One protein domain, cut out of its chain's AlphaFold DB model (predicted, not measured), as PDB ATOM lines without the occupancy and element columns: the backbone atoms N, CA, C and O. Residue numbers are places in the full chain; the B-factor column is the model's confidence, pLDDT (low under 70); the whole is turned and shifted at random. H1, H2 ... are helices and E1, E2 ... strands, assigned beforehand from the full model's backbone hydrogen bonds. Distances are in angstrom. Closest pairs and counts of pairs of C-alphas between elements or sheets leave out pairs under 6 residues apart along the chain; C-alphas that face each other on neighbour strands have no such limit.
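AT A GLANCE: This is residues 184 to 305 of the 305 residues of an uncharacterized protein of Spartobacteria bacterium LR76 (UniProt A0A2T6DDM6). A strongly twisted, curled sheet of six strands is partly face to face with a small sheet of two strands, E2 and E5, whose strands cross those of the large one. H2 packs across E7, E6 and E1 of the large sheet, and the short H1 packs on E5 of the small one. The 122 printed residues run E1 E2 H1 E3 E4 E5 E6 E7 H2 E8, eight named strands and two named helices, in the mixed class. The large sheet has the order E4, E3, E7, E6, E1, E8 and is mixed; the small one is antiparallel. The whole is compact, with a radius of gyration of the C-alphas of 13.9 A and spans of 38 by 33 by 30 A.

HOW THE PARTS SIT: E1, residues 184 to 187, is the antiparallel neighbour of edge strand E8, residues 302 to 304, with N 184 and O 303 2.8 A apart, and of E6, residues 259 to 267, with N 185 and O 261 2.8 A apart. E6 and E7, residues 270 to 277, form a hairpin, with N 264 and O 272 2.8 A apart. E7 is parallel to E3, residues 219 to 226, with N 225 and O 271 2.9 A apart. E3 forms a hairpin with edge strand E4, residues 232 to 238, with N 222 and O 235 2.8 A apart. E2, residues 198 to 202, and E5, residues 244 to 248, are antiparallel, with N 201 and O 245 2.7 A apart. The two sheets make a sandwich, two sheets face to face, their strands at 77 degrees. The closest C-alphas of E4 and E5 are those of Met 237 and Leu 247, 6.1 A apart. H1, residues 203 to 208, only grazes the large sheet; its closest C-alpha to E5 is that of Lys 203, 5.1 A from that of Thr 244. H2, residues 282 to 291, is on one face of the large sheet, giving two layers, one of helix and one of strands, at a height over the sheet of 9.1 A. It lies over E6, and only just over E7 and E1, with 3 C-alphas on each; it runs across the strands, at 74 degrees to E6 on the local plane. The closest C-alphas of E7 and H2 are those of Ser 277 and Phe 285, 6.1 A apart. H1 and H2 are apart. Every O i to N i+4 pair is within hydrogen-bond range in H1 and H2.

IN THESE COORDINATES: E1 begins at C-alpha 184, (254.297, 238.235, 208.919). E3 is 21.9 A long, E4 19.7 A, E6 25.2 A, E7 23.0 A and H2 14.1 A. E6 ends at C-alpha 267, (263.987, 229.191, 220.830), and E8 at C-alpha 304, (255.298, 232.346, 207.146).

THE WHOLE: The C-alphas of Gly 217 and Met 283 are the two farthest apart, at 40.4 A. The printed part has no cut and no long link; it ends at the chain's last residue, Phe 305. The mean pLDDT of the printed part is 88.7, with residues 194 to 195, 253 to 255 and 294 to 298 under 70.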
ATOM      1  N   LEU A 184     254.896 236.951 209.258       97.31
ATOM      2  CA  LEU A 184     254.297 238.235 208.919       97.31
ATOM      3  C   LEU A 184     252.777 238.143 209.080       97.31
ATOM      4  O   LEU A 184     252.100 237.398 208.366       97.31
ATOM      5  N   TYR A 185     252.236 238.918 210.016       95.94
ATOM      6  CA  TYR A 185     250.828 238.876 210.394       95.94
ATOM      7  C   TYR A 185     250.171 240.253 210.261       95.94
ATOM      8  O   TYR A 185     250.535 241.192 210.970       95.94
ATOM      9  N   GLU A 186     249.181 240.388 209.377       95.06
ATOM     10  CA  GLU A 186     248.379 241.609 209.270       95.06
ATOM     11  C   GLU A 186     247.274 241.632 210.332       95.06
ATOM     12  O   GLU A 186     246.507 240.678 210.467       95.06
ATOM     13  N   VAL A 187     247.162 242.746 211.057       92.69
ATOM     14  CA  VAL A 187     246.092 242.987 212.030       92.69
ATOM     15  C   VAL A 187     245.154 244.057 211.491       92.69
ATOM     16  O   VAL A 187     245.565 245.198 211.267       92.69
ATOM     17  N   MET A 188     243.876 243.715 211.334       90.06
ATOM     18  CA  MET A 188     242.843 244.641 210.860       90.06
ATOM     19  C   MET A 188     242.114 245.349 212.021       90.06
ATOM     20  O   MET A 188     242.081 244.830 213.139       90.06
ATOM     21  N   PRO A 189     241.451 246.502 211.782       80.88
ATOM     22  CA  PRO A 189     240.755 247.251 212.837       80.88
ATOM     23  C   PRO A 189     239.689 246.457 213.611       80.88
ATOM     24  O   PRO A 189     239.461 246.722 214.782       80.88
ATOM     25  N   LYS A 190     239.026 245.482 212.972       82.81
ATOM     26  CA  LYS A 190     237.961 244.664 213.588       82.81
ATOM     27  C   LYS A 190     238.482 243.434 214.345       82.81
ATOM     28  O   LYS A 190     237.692 242.622 214.811       82.81
ATOM     29  N   GLU A 191     239.798 243.263 214.420       81.75
ATOM     30  CA  GLU A 191     240.449 242.045 214.921       81.75
ATOM     31  C   GLU A 191     241.128 242.260 216.268       81.75
ATOM     32  O   GLU A 191     241.982 241.472 216.678       81.75
ATOM     33  N   THR A 192     240.749 243.331 216.957       82.44
ATOM     34  CA  THR A 192     241.248 243.653 218.281       82.44
ATOM     35  C   THR A 192     240.128 243.672 219.316       82.44
ATOM     36  O   THR A 192     238.964 243.924 219.003       82.44
ATOM     37  N   GLY A 193     240.466 243.338 220.561       73.75
ATOM     38  CA  GLY A 193     239.555 243.475 221.695       73.75
ATOM     39  C   GLY A 193     239.270 244.943 222.050       73.75
ATOM     40  O   GLY A 193     239.871 245.852 221.467       73.75
ATOM     41  N   PRO A 194     238.390 245.194 223.038       60.81
ATOM     42  CA  PRO A 194     238.193 246.526 223.606       60.81
ATOM     43  C   PRO A 194     239.552 247.136 223.986       60.81
ATOM     44  O   PRO A 194     240.373 246.455 224.592       60.81
ATOM     45  N   MET A 195     239.805 248.392 223.601       66.44
ATOM     46  CA  MET A 195     241.095 249.103 223.753       66.44
ATOM     47  C   MET A 195     242.236 248.680 222.807       66.44
ATOM     48  O   MET A 195     243.352 249.166 222.956       66.44
ATOM     49  N   GLY A 196     242.013 247.800 221.826       72.06
ATOM     50  CA  GLY A 196     243.011 247.523 220.782       72.06
ATOM     51  C   GLY A 196     244.199 246.643 221.202       72.06
ATOM     52  O   GLY A 196     245.024 246.302 220.353       72.06
ATOM     53  N   SER A 197     244.286 246.271 222.482       75.88
ATOM     54  CA  SER A 197     245.445 245.606 223.099       75.88
ATOM     55  C   SER A 197     245.506 244.099 222.866       75.88
ATOM     56  O   SER A 197     246.584 243.509 222.854       75.88
ATOM     57  N   GLN A 198     244.354 243.460 222.671       88.75
ATOM     58  CA  GLN A 198     244.260 242.033 222.382       88.75
ATOM     59  C   GLN A 198     244.094 241.830 220.887       88.75
ATOM     60  O   GLN A 198     243.050 242.186 220.353       88.75
ATOM     61  N   ILE A 199     245.078 241.238 220.221       92.25
ATOM     62  CA  ILE A 199     244.970 240.861 218.811       92.25
ATOM     63  C   ILE A 199     244.357 239.466 218.679       92.25
ATOM     64  O   ILE A 199     244.592 238.582 219.506       92.25
ATOM     65  N   GLN A 200     243.584 239.257 217.619       93.06
ATOM     66  CA  GLN A 200     243.072 237.943 217.251       93.06
ATOM     67  C   GLN A 200     244.030 237.238 216.286       93.06
ATOM     68  O   GLN A 200     244.146 237.628 215.126       93.06
ATOM     69  N   ILE A 201     244.651 236.152 216.739       94.75
ATOM     70  CA  ILE A 201     245.480 235.224 215.964       94.75
ATOM     71  C   ILE A 201     244.605 234.118 215.360       94.75
ATOM     72  O   ILE A 201     243.708 233.596 216.022       94.75
ATOM     73  N   LEU A 202     244.828 233.750 214.096       94.38
ATOM     74  CA  LEU A 202     244.136 232.605 213.493       94.38
ATOM     75  C   LEU A 202     244.483 231.317 214.240       94.38
ATOM     76  O   LEU A 202     245.647 231.066 214.540       94.38
ATOM     77  N   LYS A 203     243.488 230.462 214.479       95.25
ATOM     78  CA  LYS A 203     243.666 229.182 215.177       95.25
ATOM     79  C   LYS A 203     244.797 228.321 214.600       95.25
ATOM     80  O   LYS A 203     245.592 227.782 215.358       95.25
ATOM     81  N   GLN A 204     244.900 228.230 213.273       95.00
ATOM     82  CA  GLN A 204     245.962 227.463 212.611       95.00
ATOM     83  C   GLN A 204     247.356 228.038 212.899       95.00
ATOM     84  O   GLN A 204     248.276 227.281 213.189       95.00
ATOM     85  N   VAL A 205     247.495 229.369 212.918       96.25
ATOM     86  CA  VAL A 205     248.749 230.053 213.275       96.25
ATOM     87  C   VAL A 205     249.068 229.850 214.758       96.25
ATOM     88  O   VAL A 205     250.197 229.531 215.105       96.25
ATOM     89  N   ALA A 206     248.078 229.957 215.647       97.06
ATOM     90  CA  ALA A 206     248.260 229.699 217.076       97.06
ATOM     91  C   ALA A 206     248.801 228.284 217.356       97.06
ATOM     92  O   ALA A 206     249.733 228.119 218.140       97.06
ATOM     93  N   ILE A 207     248.242 227.272 216.689       96.62
ATOM     94  CA  ILE A 207     248.651 225.873 216.856       96.62
ATOM     95  C   ILE A 207     250.011 225.620 216.201       96.62
ATOM     96  O   ILE A 207     250.925 225.133 216.861       96.62
ATOM     97  N   GLY A 208     250.150 225.957 214.916       96.44
ATOM     98  CA  GLY A 208     251.326 225.605 214.120       96.44
ATOM     99  C   GLY A 208     252.561 226.443 214.437       96.44
ATOM    100  O   GLY A 208     253.661 225.907 214.481       96.44
ATOM    101  N   TYR A 209     252.386 227.741 214.694       97.25
ATOM    102  CA  TYR A 209     253.497 228.674 214.888       97.25
ATOM    103  C   TYR A 209     253.837 228.886 216.367       97.25
ATOM    104  O   TYR A 209     254.992 228.788 216.774       97.25
ATOM    105  N   PHE A 210     252.825 229.139 217.203       97.25
ATOM    106  CA  PHE A 210     253.030 229.400 218.635       97.25
ATOM    107  C   PHE A 210     253.028 228.127 219.497       97.25
ATOM    108  O   PHE A 210     253.307 228.192 220.696       97.25
ATOM    109  N   GLY A 211     252.738 226.961 218.908       96.81
ATOM    110  CA  GLY A 211     252.731 225.681 219.615       96.81
ATOM    111  C   GLY A 211     251.599 225.551 220.635       96.81
ATOM    112  O   GLY A 211     251.771 224.890 221.664       96.81
ATOM    113  N   LEU A 212     250.458 226.208 220.392       97.25
ATOM    114  CA  LEU A 212     249.252 226.029 221.197       97.25
ATOM    115  C   LEU A 212     248.695 224.607 220.980       97.25
ATOM    116  O   LEU A 212     248.433 224.239 219.832       97.25
ATOM    117  N   PRO A 213     248.471 223.799 222.034       97.62
ATOM    118  CA  PRO A 213     247.911 222.464 221.855       97.62
ATOM    119  C   PRO A 213     246.527 222.524 221.197       97.62
ATOM    120  O   PRO A 213     245.713 223.392 221.505       97.62
ATOM    121  N   ASN A 214     246.228 221.584 220.295       97.12
ATOM    122  CA  ASN A 214     244.944 221.553 219.592       97.12
ATOM    123  C   ASN A 214     243.823 220.937 220.452       97.12
ATOM    124  O   ASN A 214     243.219 219.931 220.084       97.12
ATOM    125  N   ARG A 215     243.576 221.516 221.630       96.62
ATOM    126  CA  ARG A 215     242.571 221.052 222.595       96.62
ATOM    127  C   ARG A 215     241.945 222.245 223.309       96.62
ATOM    128  O   ARG A 215     242.666 223.056 223.884       96.62
ATOM    129  N   VAL A 216     240.614 222.341 223.309       95.88
ATOM    130  CA  VAL A 216     239.888 223.400 224.035       95.88
ATOM    131  C   VAL A 216     240.263 223.385 225.517       95.88
ATOM    132  O   VAL A 216     240.368 222.317 226.119       95.88
ATOM    133  N   GLY A 217     240.500 224.569 226.078       93.94
ATOM    134  CA  GLY A 217     240.939 224.758 227.461       93.94
ATOM    135  C   GLY A 217     242.444 224.588 227.676       93.94
ATOM    136  O   GLY A 217     242.933 224.894 228.756       93.94
ATOM    137  N   SER A 218     243.200 224.136 226.669       96.44
ATOM    138  CA  SER A 218     244.662 224.118 226.763       96.44
ATOM    139  C   SER A 218     245.249 225.522 226.620       96.44
ATOM    140  O   SER A 218     244.664 226.392 225.973       96.44
ATOM    141  N   SER A 219     246.434 225.728 227.187       96.56
ATOM    142  CA  SER A 219     247.153 226.997 227.105       96.56
ATOM    143  C   SER A 219     248.620 226.781 226.761       96.56
ATOM    144  O   SER A 219     249.199 225.728 227.034       96.56
ATOM    145  N   VAL A 220     249.236 227.802 226.173       96.56
ATOM    146  CA  VAL A 220     250.677 227.880 225.957       96.56
ATOM    147  C   VAL A 220     251.196 229.217 226.465       96.56
ATOM    148  O   VAL A 220     250.645 230.267 226.138       96.56
ATOM    149  N   SER A 221     252.259 229.178 227.262       96.00
ATOM    150  CA  SER A 221     253.027 230.369 227.615       96.00
ATOM    151  C   SER A 221     254.135 230.573 226.590       96.00
ATOM    152  O   SER A 221     254.872 229.631 226.278       96.00
ATOM    153  N   ILE A 222     254.230 231.785 226.057       96.06
ATOM    154  CA  ILE A 222     255.252 232.204 225.102       96.06
ATOM    155  C   ILE A 222     256.004 233.412 225.653       96.06
ATOM    156  O   ILE A 222     255.406 234.282 226.283       96.06
ATOM    157  N   SER A 223     257.307 233.477 225.396       95.69
ATOM    158  CA  SER A 223     258.116 234.663 225.671       95.69
ATOM    159  C   SER A 223     258.189 235.533 224.420       95.69
ATOM    160  O   SER A 223     258.465 235.019 223.334       95.69
ATOM    161  N   LEU A 224     257.926 236.829 224.560       96.75
ATOM    162  CA  LEU A 224     258.045 237.822 223.499       96.75
ATOM    163  C   LEU A 224     259.081 238.879 223.887       96.75
ATOM    164  O   LEU A 224     258.941 239.498 224.940       96.75
ATOM    165  N   THR A 225     260.042 239.139 223.004       96.19
ATOM    166  CA  THR A 225     261.018 240.230 223.126       96.19
ATOM    167  C   THR A 225     260.737 241.277 222.046       96.19
ATOM    168  O   THR A 225     260.755 240.972 220.855       96.19
ATOM    169  N   ASN A 226     260.445 242.516 222.431       95.38
ATOM    170  CA  ASN A 226     260.226 243.607 221.483       95.38
ATOM    171  C   ASN A 226     261.576 244.086 220.938       95.38
ATOM    172  O   ASN A 226     262.372 244.658 221.677       95.38
ATOM    173  N   VAL A 227     261.842 243.909 219.643       95.19
ATOM    174  CA  VAL A 227     263.156 244.266 219.066       95.19
ATOM    175  C   VAL A 227     263.427 245.771 219.027       95.19
ATOM    176  O   VAL A 227     264.570 246.184 218.860       95.19
ATOM    177  N   THR A 228     262.390 246.605 219.141       86.19
ATOM    178  CA  THR A 228     262.530 248.066 219.141       86.19
ATOM    179  C   THR A 228     262.836 248.603 220.535       86.19
ATOM    180  O   THR A 228     263.641 249.521 220.662       86.19
ATOM    181  N   THR A 229     262.206 248.054 221.577       85.38
ATOM    182  CA  THR A 229     262.357 248.550 222.958       85.38
ATOM    183  C   THR A 229     263.286 247.698 223.822       85.38
ATOM    184  O   THR A 229     263.739 248.169 224.859       85.38
ATOM    185  N   GLY A 230     263.566 246.456 223.420       89.81
ATOM    186  CA  GLY A 230     264.287 245.462 224.218       89.81
ATOM    187  C   GLY A 230     263.455 244.831 225.340       89.81
ATOM    188  O   GLY A 230     263.981 244.030 226.105       89.81
ATOM    189  N   GLU A 231     262.172 245.184 225.465       85.75
ATOM    190  CA  GLU A 231     261.302 244.696 226.539       85.75
ATOM    191  C   GLU A 231     260.921 243.224 226.333       85.75
ATOM    192  O   GLU A 231     260.484 242.830 225.249       85.75
ATOM    193  N   GLU A 232     261.043 242.426 227.392       90.62
ATOM    194  CA  GLU A 232     260.662 241.014 227.414       90.62
ATOM    195  C   GLU A 232     259.403 240.783 228.247       90.62
ATOM    196  O   GLU A 232     259.224 241.364 229.317       90.62
ATOM    197  N   ARG A 233     258.534 239.884 227.778       89.62
ATOM    198  CA  ARG A 233     257.316 239.502 228.498       89.62
ATOM    199  C   ARG A 233     256.903 238.067 228.231       89.62
ATOM    200  O   ARG A 233     256.989 237.575 227.109       89.62
ATOM    201  N   CYS A 234     256.356 237.429 229.257       91.50
ATOM    202  CA  CYS A 234     255.715 236.128 229.139       91.50
ATOM    203  C   CYS A 234     254.203 236.315 228.984       91.50
ATOM    204  O   CYS A 234     253.555 236.936 229.825       91.50
ATOM    205  N   LEU A 235     253.639 235.786 227.903       92.12
ATOM    206  CA  LEU A 235     252.213 235.852 227.602       92.12
ATOM    207  C   LEU A 235     251.626 234.451 227.551       92.12
ATOM    208  O   LEU A 235     252.247 233.529 227.031       92.12
ATOM    209  N   THR A 236     250.394 234.301 228.032       91.69
ATOM    210  CA  THR A 236     249.655 233.041 227.923       91.69
ATOM    211  C   THR A 236     248.579 233.162 226.855       91.69
ATOM    212  O   THR A 236     247.746 234.064 226.895       91.69
ATOM    213  N   MET A 237     248.596 232.234 225.902       94.44
ATOM    214  CA  MET A 237     247.556 232.056 224.897       94.44
ATOM    215  C   MET A 237     246.725 230.828 225.270       94.44
ATOM    216  O   MET A 237     247.285 229.764 225.519       94.44
ATOM    217  N   THR A 238     245.402 230.967 225.299       93.25
ATOM    218  CA  THR A 238     244.476 229.879 225.650       93.25
ATOM    219  C   THR A 238     243.621 229.505 224.453       93.25
ATOM    220  O   THR A 238     243.075 230.376 223.770       93.25
ATOM    221  N   TYR A 239     243.485 228.203 224.223       94.94
ATOM    222  CA  TYR A 239     242.622 227.643 223.205       94.94
ATOM    223  C   TYR A 239     241.163 227.724 223.645       94.94
ATOM    224  O   TYR A 239     240.706 226.957 224.495       94.94
ATOM    225  N   ASN A 240     240.405 228.596 222.991       90.69
ATOM    226  CA  ASN A 240     238.956 228.680 223.147       90.69
ATOM    227  C   ASN A 240     238.245 227.984 221.976       90.69
ATOM    228  O   ASN A 240     238.844 227.741 220.932       90.69
ATOM    229  N   SER A 241     236.950 227.693 222.112       89.69
ATOM    230  CA  SER A 241     236.130 227.120 221.027       89.69
ATOM    231  C   SER A 241     235.964 228.053 219.814       89.69
ATOM    232  O   SER A 241     235.509 227.621 218.757       89.69
ATOM    233  N   ASN A 242     236.370 229.319 219.944       86.69
ATOM    234  CA  ASN A 242     236.326 230.323 218.888       86.69
ATOM    235  C   ASN A 242     237.300 230.020 217.734       86.69
ATOM    236  O   ASN A 242     238.286 229.295 217.866       86.69
ATOM    237  N   THR A 243     237.058 230.650 216.583       86.06
ATOM    238  CA  THR A 243     237.914 230.536 215.388       86.06
ATOM    239  C   THR A 243     239.258 231.261 215.523       86.06
ATOM    240  O   THR A 243     240.180 231.007 214.743       86.06
ATOM    241  N   THR A 244     239.390 232.149 216.511       89.06
ATOM    242  CA  THR A 244     240.591 232.948 216.762       89.06
ATOM    243  C   THR A 244     241.054 232.827 218.208       89.06
ATOM    244  O   THR A 244     240.261 232.651 219.135       89.06
ATOM    245  N   MET A 245     242.367 232.920 218.384       94.25
ATOM    246  CA  MET A 245     243.044 232.946 219.674       94.25
ATOM    247  C   MET A 245     243.458 234.372 219.991       94.25
ATOM    248  O   MET A 245     243.719 235.157 219.085       94.25
ATOM    249  N   ARG A 246     243.483 234.742 221.268       91.69
ATOM    250  CA  ARG A 246     243.834 236.107 221.674       91.69
ATOM    251  C   ARG A 246     245.274 236.155 222.156       91.69
ATOM    252  O   ARG A 246     245.698 235.277 222.902       91.69
ATOM    253  N   LEU A 247     245.988 237.196 221.751       92.31
ATOM    254  CA  LEU A 247     247.318 237.523 222.248       92.31
ATOM    255  C   LEU A 247     247.341 239.000 222.655       92.31
ATOM    256  O   LEU A 247     246.898 239.851 221.892       92.31
ATOM    257  N   SER A 248     247.808 239.316 223.860       90.25
ATOM    258  CA  SER A 248     247.859 240.701 224.348       90.25
ATOM    259  C   SER A 248     249.189 241.351 223.966       90.25
ATOM    260  O   SER A 248     250.228 240.966 224.488       90.25
ATOM    261  N   ILE A 249     249.165 242.339 223.072       88.75
ATOM    262  CA  ILE A 249     250.342 243.101 222.632       88.75
ATOM    263  C   ILE A 249     250.046 244.579 222.873       88.75
ATOM    264  O   ILE A 249     249.355 245.225 222.085       88.75
ATOM    265  N   HIS A 250     250.549 245.126 223.979       83.38
ATOM    266  CA  HIS A 250     250.209 246.486 224.405       83.38
ATOM    267  C   HIS A 250     250.648 247.570 223.409       83.38
ATOM    268  O   HIS A 250     249.936 248.553 223.228       83.38
ATOM    269  N   GLU A 251     251.740 247.356 222.686       84.06
ATOM    270  CA  GLU A 251     252.260 248.228 221.626       84.06
ATOM    271  C   GLU A 251     251.323 248.281 220.414       84.06
ATOM    272  O   GLU A 251     251.331 249.230 219.628       84.06
ATOM    273  N   ALA A 252     250.454 247.279 220.285       81.56
ATOM    274  CA  ALA A 252     249.403 247.275 219.292       81.56
ATOM    275  C   ALA A 252     248.229 248.196 219.708       81.56
ATOM    276  O   ALA A 252     247.513 248.680 218.837       81.56
ATOM    277  N   SER A 253     248.031 248.495 220.997       69.56
ATOM    278  CA  SER A 253     246.832 249.201 221.513       69.56
ATOM    279  C   SER A 253     246.650 250.629 220.989       69.56
ATOM    280  O   SER A 253     245.538 251.145 220.999       69.56
ATOM    281  N   TYR A 254     247.724 251.260 220.509       62.28
ATOM    282  CA  TYR A 254     247.734 252.667 220.083       62.28
ATOM    283  C   TYR A 254     248.184 252.866 218.635       62.28
ATOM    284  O   TYR A 254     248.392 253.992 218.190       62.28
ATOM    285  N   THR A 255     248.374 251.779 217.893       66.88
ATOM    286  CA  THR A 255     248.814 251.846 216.500       66.88
ATOM    287  C   THR A 255     247.612 251.897 215.565       66.88
ATOM    288  O   THR A 255     246.671 251.111 215.696       66.88
ATOM    289  N   GLU A 256     247.644 252.813 214.593       76.25
ATOM    290  CA  GLU A 256     246.646 252.840 213.524       76.25
ATOM    291  C   GLU A 256     246.610 251.489 212.800       76.25
ATOM    292  O   GLU A 256     247.632 250.812 212.643       76.25
ATOM    293  N   ARG A 257     245.401 251.074 212.413       84.38
ATOM    294  CA  ARG A 257     245.139 249.795 211.758       84.38
ATOM    295  C   ARG A 257     244.722 250.034 210.303       84.38
ATOM    296  O   ARG A 257     243.926 250.941 210.057       84.38
ATOM    297  N   PRO A 258     245.154 249.191 209.355       90.25
ATOM    298  CA  PRO A 258     245.913 247.961 209.574       90.25
ATOM    299  C   PRO A 258     247.367 248.200 209.996       90.25
ATOM    300  O   PRO A 258     247.960 249.227 209.686       90.25
ATOM    301  N   CYS A 259     247.927 247.233 210.715       93.19
ATOM    302  CA  CYS A 259     249.351 247.180 211.032       93.19
ATOM    303  C   CYS A 259     249.880 245.761 210.804       93.19
ATOM    304  O   CYS A 259     249.108 244.801 210.791       93.19
ATOM    305  N   PHE A 260     251.192 245.631 210.666       95.81
ATOM    306  CA  PHE A 260     251.877 244.351 210.572       95.81
ATOM    307  C   PHE A 260     252.576 244.021 211.882       95.81
ATOM    308  O   PHE A 260     253.175 244.884 212.525       95.81
ATOM    309  N   LEU A 261     252.505 242.752 212.252       96.38
ATOM    310  CA  LEU A 261     253.322 242.155 213.289       96.38
ATOM    311  C   LEU A 261     254.300 241.201 212.625       96.38
ATOM    312  O   LEU A 261     253.894 240.338 211.847       96.38
ATOM    313  N   LEU A 262     255.576 241.377 212.937       97.75
ATOM    314  CA  LEU A 262     256.621 240.426 212.593       97.75
ATOM    315  C   LEU A 262     256.951 239.630 213.845       97.75
ATOM    316  O   LEU A 262     257.152 240.237 214.895       97.75
ATOM    317  N   PHE A 263     257.022 238.309 213.731       98.00
ATOM    318  CA  PHE A 263     257.539 237.432 214.776       98.00
ATOM    319  C   PHE A 263     258.690 236.606 214.205       98.00
ATOM    320  O   PHE A 263     258.550 236.046 213.120       98.00
ATOM    321  N   GLN A 264     259.800 236.522 214.934       98.12
ATOM    322  CA  GLN A 264     260.937 235.661 214.612       98.12
ATOM    323  C   GLN A 264     261.157 234.673 215.760       98.12
ATOM    324  O   GLN A 264     261.339 235.109 216.901       98.12
ATOM    325  N   PRO A 265     261.157 233.353 215.516       97.50
ATOM    326  CA  PRO A 265     261.453 232.383 216.557       97.50
ATOM    327  C   PRO A 265     262.922 232.500 216.979       97.50
ATOM    328  O   PRO A 265     263.822 232.522 216.145       97.50
ATOM    329  N   LYS A 266     263.175 232.531 218.291       95.38
ATOM    330  CA  LYS A 266     264.533 232.439 218.861       95.38
ATOM    331  C   LYS A 266     264.839 231.031 219.344       95.38
ATOM    332  O   LYS A 266     265.894 230.469 219.076       95.38
ATOM    333  N   ARG A 267     263.922 230.495 220.153       93.00
ATOM    334  CA  ARG A 267     263.987 229.191 220.830       93.00
ATOM    335  C   ARG A 267     262.563 228.670 221.007       93.00
ATOM    336  O   ARG A 267     261.595 229.365 220.699       93.00
ATOM    337  N   LYS A 268     262.411 227.459 221.547       92.75
ATOM    338  CA  LYS A 268     261.097 226.859 221.821       92.75
ATOM    339  C   LYS A 268     260.205 227.833 222.608       92.75
ATOM    340  O   LYS A 268     260.521 228.165 223.745       92.75
ATOM    341  N   LYS A 269     259.087 228.254 221.997       94.38
ATOM    342  CA  LYS A 269     258.091 229.187 222.564       94.38
ATOM    343  C   LYS A 269     258.639 230.584 222.919       94.38
ATOM    344  O   LYS A 269     258.051 231.266 223.752       94.38
ATOM    345  N   SER A 270     259.738 231.018 222.302       97.12
ATOM    346  CA  SER A 270     260.312 232.355 222.492       97.12
ATOM    347  C   SER A 270     260.466 233.055 221.148       97.12
ATOM    348  O   SER A 270     261.056 232.479 220.233       97.12
ATOM    349  N   PHE A 271     259.993 234.295 221.054       98.12
ATOM    350  CA  PHE A 271     259.943 235.046 219.803       98.12
ATOM    351  C   PHE A 271     260.429 236.479 219.996       98.12
ATOM    352  O   PHE A 271     260.025 237.154 220.938       98.12
ATOM    353  N   ASP A 272     261.244 236.961 219.068       98.12
ATOM    354  CA  ASP A 272     261.417 238.392 218.856       98.12
ATOM    355  C   ASP A 272     260.198 238.913 218.074       98.12
ATOM    356  O   ASP A 272     259.681 238.213 217.200       98.12
ATOM    357  N   PHE A 273     259.707 240.119 218.370       97.69
ATOM    358  CA  PHE A 273     258.598 240.713 217.619       97.69
ATOM    359  C   PHE A 273     258.754 242.217 217.368       97.69
ATOM    360  O   PHE A 273     259.424 242.924 218.122       97.69
ATOM    361  N   ALA A 274     258.094 242.704 216.314       96.69
ATOM    362  CA  ALA A 274     258.008 244.121 215.962       96.69
ATOM    363  C   ALA A 274     256.597 244.498 215.491       96.69
ATOM    364  O   ALA A 274     255.915 243.693 214.853       96.69
ATOM    365  N   VAL A 275     256.183 245.742 215.759       94.44
ATOM    366  CA  VAL A 275     254.927 246.323 215.259       94.44
ATOM    367  C   VAL A 275     255.248 247.390 214.220       94.44
ATOM    368  O   VAL A 275     255.935 248.362 214.523       94.44
ATOM    369  N   ILE A 276     254.727 247.234 213.007       93.81
ATOM    370  CA  ILE A 276     254.918 248.183 211.906       93.81
ATOM    371  C   ILE A 276     253.547 248.707 211.489       93.81
ATOM    372  O   ILE A 276     252.699 247.956 211.009       93.81
ATOM    373  N   SER A 277     253.314 250.004 211.664       91.50
ATOM    374  CA  SER A 277     252.091 250.675 211.213       91.50
ATOM    375  C   SER A 277     252.412 251.719 210.152       91.50
ATOM    376  O   SER A 277     253.508 252.283 210.127       91.50
ATOM    377  N   GLU A 278     251.437 252.008 209.291       86.00
ATOM    378  CA  GLU A 278     251.584 253.014 208.235       86.00
ATOM    379  C   GLU A 278     251.902 254.412 208.799       86.00
ATOM    380  O   GLU A 278     252.652 255.176 208.190       86.00
ATOM    381  N   ALA A 279     251.373 254.726 209.985       73.81
ATOM    382  CA  ALA A 279     251.602 255.994 210.671       73.81
ATOM    383  C   ALA A 279     253.034 256.149 211.217       73.81
ATOM    384  O   ALA A 279     253.545 257.270 211.266       73.81
ATOM    385  N   LEU A 280     253.663 255.046 211.644       75.81
ATOM    386  CA  LEU A 280     255.007 255.053 212.230       75.81
ATOM    387  C   LEU A 280     256.095 254.902 211.164       75.81
ATOM    388  O   LEU A 280     257.031 255.697 211.142       75.81
ATOM    389  N   ASP A 281     255.957 253.929 210.259       83.81
ATOM    390  CA  ASP A 281     256.903 253.704 209.163       83.81
ATOM    391  C   ASP A 281     256.172 253.312 207.863       83.81
ATOM    392  O   ASP A 281     255.969 252.127 207.573       83.81
ATOM    393  N   PRO A 282     255.778 254.295 207.030       83.75
ATOM    394  CA  PRO A 282     255.025 254.032 205.809       83.75
ATOM    395  C   PRO A 282     255.836 253.292 204.738       83.75
ATOM    396  O   PRO A 282     255.238 252.664 203.866       83.75
ATOM    397  N   MET A 283     257.173 253.373 204.758       87.00
ATOM    398  CA  MET A 283     258.008 252.688 203.764       87.00
ATOM    399  C   MET A 283     258.076 251.194 204.060       87.00
ATOM    400  O   MET A 283     257.839 250.388 203.162       87.00
ATOM    401  N   GLN A 284     258.343 250.829 205.317       91.38
ATOM    402  CA  GLN A 284     258.290 249.435 205.755       91.38
ATOM    403  C   GLN A 284     256.880 248.868 205.606       91.38
ATOM    404  O   GLN A 284     256.714 247.767 205.087       91.38
ATOM    405  N   PHE A 285     255.858 249.642 205.984       91.56
ATOM    406  CA  PHE A 285     254.469 249.232 205.825       91.56
ATOM    407  C   PHE A 285     254.132 248.915 204.363       91.56
ATOM    408  O   PHE A 285     253.622 247.837 204.069       91.56
ATOM    409  N   GLN A 286     254.449 249.817 203.427       89.31
ATOM    410  CA  GLN A 286     254.165 249.601 202.008       89.31
ATOM    411  C   GLN A 286     254.957 248.419 201.433       89.31
ATOM    412  O   GLN A 286     254.440 247.679 200.598       89.31
ATOM    413  N   PHE A 287     256.197 248.219 201.882       93.06
ATOM    414  CA  PHE A 287     256.999 247.058 201.503       93.06
ATOM    415  C   PHE A 287     256.332 245.742 201.929       93.06
ATOM    416  O   PHE A 287     256.153 244.857 201.093       93.06
ATOM    417  N   LEU A 288     255.888 245.641 203.184       93.88
ATOM    418  CA  LEU A 288     255.182 244.464 203.700       93.88
ATOM    419  C   LEU A 288     253.806 244.261 203.042       93.88
ATOM    420  O   LEU A 288     253.424 243.131 202.741       93.88
ATOM    421  N   ASP A 289     253.078 245.342 202.753       92.44
ATOM    422  CA  ASP A 289     251.794 245.265 202.048       92.44
ATOM    423  C   ASP A 289     251.951 244.723 200.618       92.44
ATOM    424  O   ASP A 289     251.138 243.911 200.166       92.44
ATOM    425  N   ASN A 290     253.026 245.120 199.925       90.75
ATOM    426  CA  ASN A 290     253.364 244.610 198.596       90.75
ATOM    427  C   ASN A 290     253.734 243.122 198.629       90.75
ATOM    428  O   ASN A 290     253.303 242.378 197.749       90.75
ATOM    429  N   ILE A 291     254.488 242.682 199.644       91.50
ATOM    430  CA  ILE A 291     254.824 241.264 199.859       91.50
ATOM    431  C   ILE A 291     253.555 240.414 199.974       91.50
ATOM    432  O   ILE A 291     253.468 239.346 199.377       91.50
ATOM    433  N   LEU A 292     252.538 240.906 200.684       88.81
ATOM    434  CA  LEU A 292     251.250 240.223 200.833       88.81
ATOM    435  C   LEU A 292     250.286 240.460 199.652       88.81
ATOM    436  O   LEU A 292     249.071 240.308 199.803       88.81
ATOM    437  N   GLY A 293     250.793 240.867 198.484       82.81
ATOM    438  CA  GLY A 293     250.020 240.995 197.242       82.81
ATOM    439  C   GLY A 293     249.085 242.209 197.159       82.81
ATOM    440  O   GLY A 293     248.215 242.246 196.285       82.81
ATOM    441  N   GLY A 294     249.244 243.204 198.042       69.69
ATOM    442  CA  GLY A 294     248.382 244.388 198.128       69.69
ATOM    443  C   GLY A 294     246.934 244.080 198.549       69.69
ATOM    444  O   GLY A 294     246.474 242.937 198.553       69.69
ATOM    445  N   ARG A 295     246.162 245.112 198.919       66.88
ATOM    446  CA  ARG A 295     244.789 244.974 199.459       66.88
ATOM    447  C   ARG A 295     243.718 244.619 198.409       66.88
ATOM    448  O   ARG A 295     242.679 245.274 198.334       66.88
ATOM    449  N   ARG A 296     243.931 243.593 197.579       56.78
ATOM    450  CA  ARG A 296     242.929 243.152 196.584       56.78
ATOM    451  C   ARG A 296     241.773 242.343 197.187       56.78
ATOM    452  O   ARG A 296     240.738 242.219 196.543       56.78
ATOM    453  N   GLN A 297     241.892 241.839 198.420       57.47
ATOM    454  CA  GLN A 297     240.811 241.127 199.113       57.47
ATOM    455  C   GLN A 297     240.717 241.539 200.590       57.47
ATOM    456  O   GLN A 297     241.729 241.660 201.269       57.47
ATOM    457  N   ARG A 298     239.493 241.707 201.118       61.34
ATOM    458  CA  ARG A 298     239.209 242.018 202.541       61.34
ATOM    459  C   ARG A 298     239.453 240.832 203.499       61.34
ATOM    460  O   ARG A 298     238.853 240.778 204.570       61.34
ATOM    461  N   LYS A 299     240.258 239.846 203.102       71.50
ATOM    462  CA  LYS A 299     240.570 238.669 203.921       71.50
ATOM    463  C   LYS A 299     241.872 238.912 204.675       71.50
ATOM    464  O   LYS A 299     242.767 239.559 204.147       71.50
ATOM    465  N   ARG A 300     241.955 238.390 205.900       74.38
ATOM    466  CA  ARG A 300     243.168 238.431 206.722       74.38
ATOM    467  C   ARG A 300     244.330 237.788 205.963       74.38
ATOM    468  O   ARG A 300     244.156 236.710 205.394       74.38
ATOM    469  N   ARG A 301     245.495 238.437 205.979       85.69
ATOM    470  CA  ARG A 301     246.701 237.968 205.291       85.69
ATOM    471  C   ARG A 301     247.777 237.619 206.309       85.69
ATOM    472  O   ARG A 301     248.086 238.399 207.207       85.69
ATOM    473  N   THR A 302     248.330 236.427 206.158       88.31
ATOM    474  CA  THR A 302     249.426 235.922 206.980       88.31
ATOM    475  C   THR A 302     250.373 235.156 206.082       88.31
ATOM    476  O   THR A 302     249.906 234.378 205.249       88.31
ATOM    477  N   LEU A 303     251.672 235.349 206.266       90.25
ATOM    478  CA  LEU A 303     252.707 234.620 205.547       90.25
ATOM    479  C   LEU A 303     253.747 234.148 206.557       90.25
ATOM    480  O   LEU A 303     254.168 234.925 207.412       90.25
ATOM    481  N   ILE A 304     254.120 232.878 206.468       89.31
ATOM    482  CA  ILE A 304     255.298 232.346 207.146       89.31
ATOM    483  C   ILE A 304     256.337 232.173 206.045       89.31
ATOM    484  O   ILE A 304     256.030 231.542 205.031       89.31
ATOM    485  N   PHE A 305     257.477 232.836 206.213       89.75
ATOM    486  CA  PHE A 305     258.616 232.751 205.304       89.75
ATOM    487  C   PHE A 305     259.375 231.442 205.479       89.75
ATOM    488  O   PHE A 305     259.310 230.869 206.592       89.75
TER     489      PHE A 305